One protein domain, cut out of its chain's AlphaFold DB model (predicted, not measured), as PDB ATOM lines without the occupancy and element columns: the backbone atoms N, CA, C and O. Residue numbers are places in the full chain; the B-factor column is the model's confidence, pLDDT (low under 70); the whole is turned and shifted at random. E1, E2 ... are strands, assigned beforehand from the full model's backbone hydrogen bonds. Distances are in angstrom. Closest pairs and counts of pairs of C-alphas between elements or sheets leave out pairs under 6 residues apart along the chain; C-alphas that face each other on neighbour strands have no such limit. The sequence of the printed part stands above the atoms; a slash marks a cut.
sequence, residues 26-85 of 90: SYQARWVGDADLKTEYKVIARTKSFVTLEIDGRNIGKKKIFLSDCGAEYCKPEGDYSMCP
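AT A GLANCE: This is residues 26 to 85 of the 90 residues of an uncharacterized protein of Pseudanabaena sp (UniProt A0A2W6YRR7). One strongly twisted sheet of four strands, E1 to E4, folds back and forth in successive hairpins, and the strands' lines turn by 107 degrees from edge to edge. Beyond E4 the printed part makes a small loop pairing, residues 66 to 67 with residues 73 to 74 of the short strand E5, and then a stretch without a named element, residues 76 to 85, folds back to end beside the last residues of E1. The printed part has 60 residues with no named helix and five named strands in the order E1, E2, E3, E4, E5; the sheet order is E1, E2, E3, E4, all antiparallel, and the class is all strand. It is compact, with a radius of gyration of the C-alphas of 11.4 A, and spans 32 by 30 by 19 A.

IN THESE COORDINATES: E1, residues 26 to 30, begins at C-alpha 26 at (146.127, 209.406, 242.687) and is 13.4 A long. E2, residues 38 to 46, is the longest strand at 22.2 A and ends at C-alpha 46 at (158.060, 212.048, 237.884). E3, residues 50 to 55, measures 16.5 A, and E4, residues 58 to 64, measures 18.0 A. E5, residues 73 to 75, measures 7.1 A and ends at C-alpha 75 at (155.130, 200.327, 238.686).

HOW THE PARTS SIT: The sheet is a meander, each strand the antiparallel neighbour of the one before, with E1 and E4 as edge strands. The hairpin of E1 and E2 has N 29 and O 39 at 2.8 A, and their directions differ by 134 degrees. E2 is staggered: it pairs with E1 over residues 38 to 42 and with E3 over residues 42 to 46. In the hairpin of E2 and E3, N 54 and O 42 are 2.8 A apart, within hydrogen-bond range, and the directions differ by 132 degrees. In the hairpin of E3 and E4, N 58 and O 55 are 2.8 A apart and the directions differ by 156 degrees. E5 pairs with no named strand; its closest C-alpha pair with E4 is Lys 64 and Cys 75, 6.1 A. E3 and E5 are only just apart, at 8.2 A, and E1 and E4 are apart.

THE WHOLE: The C-alphas farthest apart are those of Gly 57 and Asp 69, at 31.7 A, and those of Ser 26 and Pro 85 are 15.0 A apart. The printed part has no cut. The links E2 to E3 and E3 to E4 are tight, those from E1 to E2 and from E4 to E5 are short, and no link is long. The mean pLDDT of the printed part is 93.2, and no printed residue is under 70.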
ATOM      1  N   SER A  26     146.208 210.658 241.937       96.38
ATOM      2  CA  SER A  26     146.127 209.406 242.687       96.38
ATOM      3  C   SER A  26     145.715 208.241 241.791       96.38
ATOM      4  O   SER A  26     144.925 208.400 240.857       96.38
ATOM      5  N   TYR A  27     146.264 207.069 242.082       95.81
ATOM      6  CA  TYR A  27     146.025 205.826 241.361       95.81
ATOM      7  C   TYR A  27     145.835 204.683 242.358       95.81
ATOM      8  O   TYR A  27     146.406 204.702 243.447       95.81
ATOM      9  N   GLN A  28     145.057 203.669 241.981       95.31
ATOM     10  CA  GLN A  28     144.806 202.506 242.832       95.31
ATOM     11  C   GLN A  28     145.706 201.341 242.431       95.31
ATOM     12  O   GLN A  28     145.682 200.886 241.284       95.31
ATOM     13  N   ALA A  29     146.487 200.833 243.380       94.62
ATOM     14  CA  ALA A  29     147.177 199.564 243.228       94.62
ATOM     15  C   ALA A  29     146.262 198.413 243.646       94.62
ATOM     16  O   ALA A  29     145.428 198.562 244.541       94.62
ATOM     17  N   ARG A  30     146.456 197.256 243.013       93.62
ATOM     18  CA  ARG A  30     145.785 196.004 243.384       93.62
ATOM     19  C   ARG A  30     146.796 195.012 243.922       93.62
ATOM     20  O   ARG A  30     147.904 194.930 243.383       93.62
ATOM     21  N   TRP A  31     146.397 194.256 244.936       92.56
ATOM     22  CA  TRP A  31     147.228 193.234 245.558       92.56
ATOM     23  C   TRP A  31     146.991 191.879 244.903       92.56
ATOM     24  O   TRP A  31     145.877 191.531 244.528       92.56
ATOM     25  N   VAL A  32     148.064 191.108 244.730       88.19
ATOM     26  CA  VAL A  32     147.971 189.777 244.108       88.19
ATOM     27  C   VAL A  32     147.334 188.766 245.066       88.19
ATOM     28  O   VAL A  32     146.627 187.870 244.621       88.19
ATOM     29  N   GLY A  33     147.569 188.919 246.374       88.19
ATOM     30  CA  GLY A  33     147.022 188.032 247.406       88.19
ATOM     31  C   GLY A  33     145.591 188.354 247.841       88.19
ATOM     32  O   GLY A  33     144.970 187.525 248.495       88.19
ATOM     33  N   ASP A  34     145.071 189.529 247.484       89.75
ATOM     34  CA  ASP A  34     143.727 189.980 247.844       89.75
ATOM     35  C   ASP A  34     143.208 190.932 246.757       89.75
ATOM     36  O   ASP A  34     143.716 192.041 246.580       89.75
ATOM     37  N   ALA A  35     142.218 190.473 245.989       86.44
ATOM     38  CA  ALA A  35     141.671 191.222 244.860       86.44
ATOM     39  C   ALA A  35     140.779 192.401 245.286       86.44
ATOM     40  O   ALA A  35     140.602 193.341 244.499       86.44
ATOM     41  N   ASP A  36     140.230 192.354 246.501       91.06
ATOM     42  CA  ASP A  36     139.358 193.393 247.047       91.06
ATOM     43  C   ASP A  36     140.172 194.500 247.718       91.06
ATOM     44  O   ASP A  36     139.759 195.667 247.718       91.06
ATOM     45  N   LEU A  37     141.372 194.170 248.202       91.31
ATOM     46  CA  LEU A  37     142.305 195.148 248.737       91.31
ATOM     47  C   LEU A  37     142.815 196.088 247.634       91.31
ATOM     48  O   LEU A  37     143.529 195.706 246.699       91.31
ATOM     49  N   LYS A  38     142.474 197.369 247.782       92.88
ATOM     50  CA  LYS A  38     142.932 198.463 246.920       92.88
ATOM     51  C   LYS A  38     143.632 199.503 247.768       92.88
ATOM     52  O   LYS A  38     143.095 199.951 248.777       92.88
ATOM     53  N   THR A  39     144.807 199.918 247.322       94.44
ATOM     54  CA  THR A  39     145.600 200.933 248.016       94.44
ATOM     55  C   THR A  39     145.809 202.122 247.101       94.44
ATOM     56  O   THR A  39     146.199 201.954 245.945       94.44
ATOM     57  N   GLU A  40     145.523 203.318 247.601       95.81
ATOM     58  CA  GLU A  40     145.684 204.552 246.845       95.81
ATOM     59  C   GLU A  40     147.107 205.098 246.991       95.81
ATOM     60  O   GLU A  40     147.631 205.222 248.093       95.81
ATOM     61  N   TYR A  41     147.727 205.438 245.862       96.62
ATOM     62  CA  TYR A  41     149.043 206.066 245.808       96.62
ATOM     63  C   TYR A  41     148.969 207.347 244.996       96.62
ATOM     64  O   TYR A  41     148.468 207.354 243.867       96.62
ATOM     65  N   LYS A  42     149.540 208.421 245.532       96.94
ATOM     66  CA  LYS A  42     149.658 209.708 244.855       96.94
ATOM     67  C   LYS A  42     151.026 209.849 244.208       96.94
ATOM     68  O   LYS A  42     152.054 209.618 244.839       96.94
ATOM     69  N   VAL A  43     151.059 210.274 242.949       97.25
ATOM     70  CA  VAL A  43     152.316 210.603 242.268       97.25
ATOM     71  C   VAL A  43     152.742 212.007 242.682       97.25
ATOM     72  O   VAL A  43     152.088 212.981 242.324       97.25
ATOM     73  N   ILE A  44     153.853 212.136 243.402       97.44
ATOM     74  CA  ILE A  44     154.356 213.439 243.877       97.44
ATOM     75  C   ILE A  44     155.498 213.990 243.021       97.44
ATOM     76  O   ILE A  44     155.708 215.197 242.969       97.44
ATOM     77  N   ALA A  45     156.211 213.123 242.299       96.94
ATOM     78  CA  ALA A  45     157.216 213.531 241.325       96.94
ATOM     79  C   ALA A  45     157.360 212.484 240.219       96.94
ATOM     80  O   ALA A  45     157.058 211.304 240.410       96.94
ATOM     81  N   ARG A  46     157.865 212.905 239.058       96.06
ATOM     82  CA  ARG A  46     158.060 212.048 237.884       96.06
ATOM     83  C   ARG A  46     159.339 212.423 237.142       96.06
ATOM     84  O   ARG A  46     159.657 213.598 236.992       96.06
ATOM     85  N   THR A  47     160.030 211.417 236.619       95.31
ATOM     86  CA  THR A  47     161.070 211.541 235.589       95.31
ATOM     87  C   THR A  47     160.762 210.590 234.426       95.31
ATOM     88  O   THR A  47     159.769 209.866 234.462       95.31
ATOM     89  N   LYS A  48     161.612 210.558 233.388       91.00
ATOM     90  CA  LYS A  48     161.416 209.686 232.214       91.00
ATOM     91  C   LYS A  48     161.261 208.199 232.569       91.00
ATOM     92  O   LYS A  48     160.501 207.507 231.908       91.00
ATOM     93  N   SER A  49     161.971 207.720 233.590       94.50
ATOM     94  CA  SER A  49     162.031 206.285 233.922       94.50
ATOM     95  C   SER A  49     161.539 205.960 235.331       94.50
ATOM     96  O   SER A  49     161.598 204.801 235.743       94.50
ATOM     97  N   PHE A  50     161.103 206.963 236.098       96.25
ATOM     98  CA  PHE A  50     160.747 206.784 237.501       96.25
ATOM     99  C   PHE A  50     159.598 207.685 237.941       96.25
ATOM    100  O   PHE A  50     159.462 208.815 237.476       96.25
ATOM    101  N   VAL A  51     158.844 207.216 238.929       96.88
ATOM    102  CA  VAL A  51     157.860 207.995 239.685       96.88
ATOM    103  C   VAL A  51     158.223 207.990 241.163       96.88
ATOM    104  O   VAL A  51     158.823 207.039 241.653       96.88
ATOM    105  N   THR A  52     157.885 209.055 241.875       97.19
ATOM    106  CA  THR A  52     157.927 209.089 243.340       97.19
ATOM    107  C   THR A  52     156.497 209.072 243.830       97.19
ATOM    108  O   THR A  52     155.671 209.851 243.342       97.19
ATOM    109  N   LEU A  53     156.215 208.160 244.750       96.94
ATOM    110  CA  LEU A  53     154.869 207.896 245.224       96.94
ATOM    111  C   LEU A  53     154.739 208.257 246.703       96.94
ATOM    112  O   LEU A  53     155.690 208.144 247.477       96.94
ATOM    113  N   GLU A  54     153.535 208.657 247.073       96.19
ATOM    114  CA  GLU A  54     153.107 208.918 248.439       96.19
ATOM    115  C   GLU A  54     151.878 208.062 248.753       96.19
ATOM    116  O   GLU A  54     151.004 207.893 247.899       96.19
ATOM    117  N   ILE A  55     151.819 207.536 249.971       95.56
ATOM    118  CA  ILE A  55     150.675 206.826 250.546       95.56
ATOM    119  C   ILE A  55     150.460 207.356 251.961       95.56
ATOM    120  O   ILE A  55     151.418 207.468 252.722       95.56
ATOM    121  N   ASP A  56     149.229 207.731 252.308       92.50
ATOM    122  CA  ASP A  56     148.869 208.235 253.643       92.50
ATOM    123  C   ASP A  56     149.808 209.345 254.166       92.50
ATOM    124  O   ASP A  56     150.223 209.359 255.328       92.50
ATOM    125  N   GLY A  57     150.213 210.264 253.279       91.19
ATOM    126  CA  GLY A  57     151.139 211.359 253.595       91.19
ATOM    127  C   GLY A  57     152.601 210.936 253.790       91.19
ATOM    128  O   GLY A  57     153.434 211.756 254.176       91.19
ATOM    129  N   ARG A  58     152.944 209.669 253.529       93.62
ATOM    130  CA  ARG A  58     154.308 209.131 253.605       93.62
ATOM    131  C   ARG A  58     154.866 208.863 252.216       93.62
ATOM    132  O   ARG A  58     154.259 208.178 251.397       93.62
ATOM    133  N   ASN A  59     156.073 209.356 251.967       94.25
ATOM    134  CA  ASN A  59     156.804 209.083 250.736       94.25
ATOM    135  C   ASN A  59     157.377 207.654 250.770       94.25
ATOM    136  O   ASN A  59     158.190 207.337 251.636       94.25
ATOM    137  N   ILE A  60     156.987 206.810 249.812       92.88
ATOM    138  CA  ILE A  60     157.483 205.423 249.675       92.88
ATOM    139  C   ILE A  60     158.706 205.304 248.755       92.88
ATOM    140  O   ILE A  60     159.193 204.210 248.451       92.88
ATOM    141  N   GLY A  61     159.226 206.442 248.306       93.00
ATOM    142  CA  GLY A  61     160.433 206.564 247.513       93.00
ATOM    143  C   GLY A  61     160.200 206.458 246.009       93.00
ATOM    144  O   GLY A  61     159.082 206.448 245.489       93.00
ATOM    145  N   LYS A  62     161.320 206.397 245.292       95.69
ATOM    146  CA  LYS A  62     161.376 206.382 243.832       95.69
ATOM    147  C   LYS A  62     161.176 204.962 243.297       95.69
ATOM    148  O   LYS A  62     161.878 204.040 243.706       95.69
ATOM    149  N   LYS A  63     160.256 204.790 242.350       96.31
ATOM    150  CA  LYS A  63     159.892 203.509 241.732       96.31
ATOM    151  C   LYS A  63     160.101 203.569 240.231       96.31
ATOM    152  O   LYS A  63     159.833 204.590 239.597       96.31
ATOM    153  N   LYS A  64     160.622 202.482 239.666       96.62
ATOM    154  CA  LYS A  64     160.869 202.364 238.227       96.62
ATOM    155  C   LYS A  64     159.540 202.241 237.481       96.62
ATOM    156  O   LYS A  64     158.651 201.516 237.923       96.62
ATOM    157  N   ILE A  65     159.433 202.949 236.361       96.06
ATOM    158  CA  ILE A  65     158.314 202.832 235.429       96.06
ATOM    159  C   ILE A  65     158.595 201.667 234.480       96.06
ATOM    160  O   ILE A  65     159.693 201.547 233.930       96.06
ATOM    161  N   PHE A  66     157.585 200.835 234.274       94.69
ATOM    162  CA  PHE A  66     157.553 199.780 233.274       94.69
ATOM    163  C   PHE A  66     156.408 200.048 232.297       94.69
ATOM    164  O   PHE A  66     155.426 200.702 232.649       94.69
ATOM    165  N   LEU A  67     156.533 199.534 231.076       93.06
ATOM    166  CA  LEU A  67     155.481 199.581 230.066       93.06
ATOM    167  C   LEU A  67     154.860 198.195 229.943       93.06
ATOM    168  O   LEU A  67     155.582 197.201 229.864       93.06
ATOM    169  N   SER A  68     153.533 198.127 229.974       90.00
ATOM    170  CA  SER A  68     152.799 196.907 229.648       90.00
ATOM    171  C   SER A  68     152.658 196.739 228.136       90.00
ATOM    172  O   SER A  68     152.835 197.687 227.370       90.00
ATOM    173  N   ASP A  69     152.240 195.548 227.711       86.88
ATOM    174  CA  ASP A  69     152.039 195.219 226.293       86.88
ATOM    175  C   ASP A  69     150.979 196.102 225.613       86.88
ATOM    176  O   ASP A  69     151.035 196.352 224.414       86.88
ATOM    177  N   CYS A  70     150.027 196.630 226.389       85.06
ATOM    178  CA  CYS A  70     149.029 197.590 225.914       85.06
ATOM    179  C   CYS A  70     149.511 199.054 225.904       85.06
ATOM    180  O   CYS A  70     148.712 199.949 225.646       85.06
ATOM    181  N   GLY A  71     150.789 199.315 226.195       86.88
ATOM    182  CA  GLY A  71     151.382 200.653 226.155       86.88
ATOM    183  C   GLY A  71     151.105 201.528 227.382       86.88
ATOM    184  O   GLY A  71     151.455 202.709 227.349       86.88
ATOM    185  N   ALA A  72     150.515 200.969 228.444       91.50
ATOM    186  CA  ALA A  72     150.237 201.671 229.692       91.50
ATOM    187  C   ALA A  72     151.405 201.551 230.678       91.50
ATOM    188  O   ALA A  72     152.011 200.488 230.850       91.50
ATOM    189  N   GLU A  73     151.705 202.643 231.372       94.38
ATOM    190  CA  GLU A  73     152.698 202.630 232.437       94.38
ATOM    191  C   GLU A  73     152.192 201.899 233.683       94.38
ATOM    192  O   GLU A  73     151.041 202.038 234.116       94.38
ATOM    193  N   TYR A  74     153.096 201.151 234.306       95.38
ATOM    194  CA  TYR A  74     152.883 200.573 235.622       95.38
ATOM    195  C   TYR A  74     154.159 200.617 236.460       95.38
ATOM    196  O   TYR A  74     155.271 200.753 235.945       95.38
ATOM    197  N   CYS A  75     154.008 200.499 237.774       95.62
ATOM    198  CA  CYS A  75     155.130 200.327 238.686       95.62
ATOM    199  C   CYS A  75     154.767 199.403 239.848       95.62
ATOM    200  O   CYS A  75     153.596 199.108 240.099       95.62
ATOM    201  N   LYS A  76     155.798 198.963 240.568       95.81
ATOM    202  CA  LYS A  76     155.678 198.130 241.762       95.81
ATOM    203  C   LYS A  76     155.990 198.993 243.002       95.81
ATOM    204  O   LYS A  76     157.170 199.241 243.266       95.81
ATOM    205  N   PRO A  77     154.980 199.569 243.688       93.62
ATOM    206  CA  PRO A  77     155.194 200.561 244.742       93.62
ATOM    207  C   PRO A  77     155.936 200.005 245.960       93.62
ATOM    208  O   PRO A  77     156.779 200.708 246.504       93.62
ATOM    209  N   GLU A  78     155.737 198.741 246.325       91.88
ATOM    210  CA  GLU A  78     156.365 198.140 247.515       91.88
ATOM    211  C   GLU A  78     157.662 197.362 247.205       91.88
ATOM    212  O   GLU A  78     158.223 196.697 248.070       91.88
ATOM    213  N   GLY A  79     158.191 197.467 245.980       89.44
ATOM    214  CA  GLY A  79     159.430 196.794 245.564       89.44
ATOM    215  C   GLY A  79     159.205 195.681 244.545       89.44
ATOM    216  O   GLY A  79     158.183 195.644 243.875       89.44
ATOM    217  N   ASP A  80     160.182 194.793 244.370       89.12
ATOM    218  CA  ASP A  80     160.088 193.692 243.405       89.12
ATOM    219  C   ASP A  80     160.055 192.339 244.118       89.12
ATOM    220  O   ASP A  80     161.087 191.718 244.365       89.12
ATOM    221  N   TYR A  81     158.852 191.916 244.502       90.50
ATOM    222  CA  TYR A  81     158.593 190.613 245.110       90.50
ATOM    223  C   TYR A  81     157.288 190.022 244.567       90.50
ATOM    224  O   TYR A  81     156.430 190.751 244.064       90.50
ATOM    225  N   SER A  82     157.118 188.700 244.676       86.94
ATOM    226  CA  SER A  82     156.043 187.943 244.005       86.94
ATOM    227  C   SER A  82     154.614 188.354 244.381       86.94
ATOM    228  O   SER A  82     153.683 188.050 243.645       86.94
ATOM    229  N   MET A  83     154.431 189.041 245.509       88.06
ATOM    230  CA  MET A  83     153.127 189.521 245.984       88.06
ATOM    231  C   MET A  83     153.033 191.050 245.985       88.06
ATOM    232  O   MET A  83     152.119 191.606 246.595       88.06
ATOM    233  N   CYS A  84     153.977 191.739 245.335       91.50
ATOM    234  CA  CYS A  84     153.958 193.192 245.297       91.50
ATOM    235  C   CYS A  84     152.685 193.678 244.602       91.50
ATOM    236  O   CYS A  84     152.369 193.199 243.506       91.50
ATOM    237  N   PRO A  85     151.971 194.654 245.187       93.44
ATOM    238  CA  PRO A  85     150.873 195.298 244.496       93.44
ATOM    239  C   PRO A  85     151.363 195.921 243.188       93.44
ATOM    240  O   PRO A  85     152.522 196.320 243.064       93.44
TER     241      PRO A  85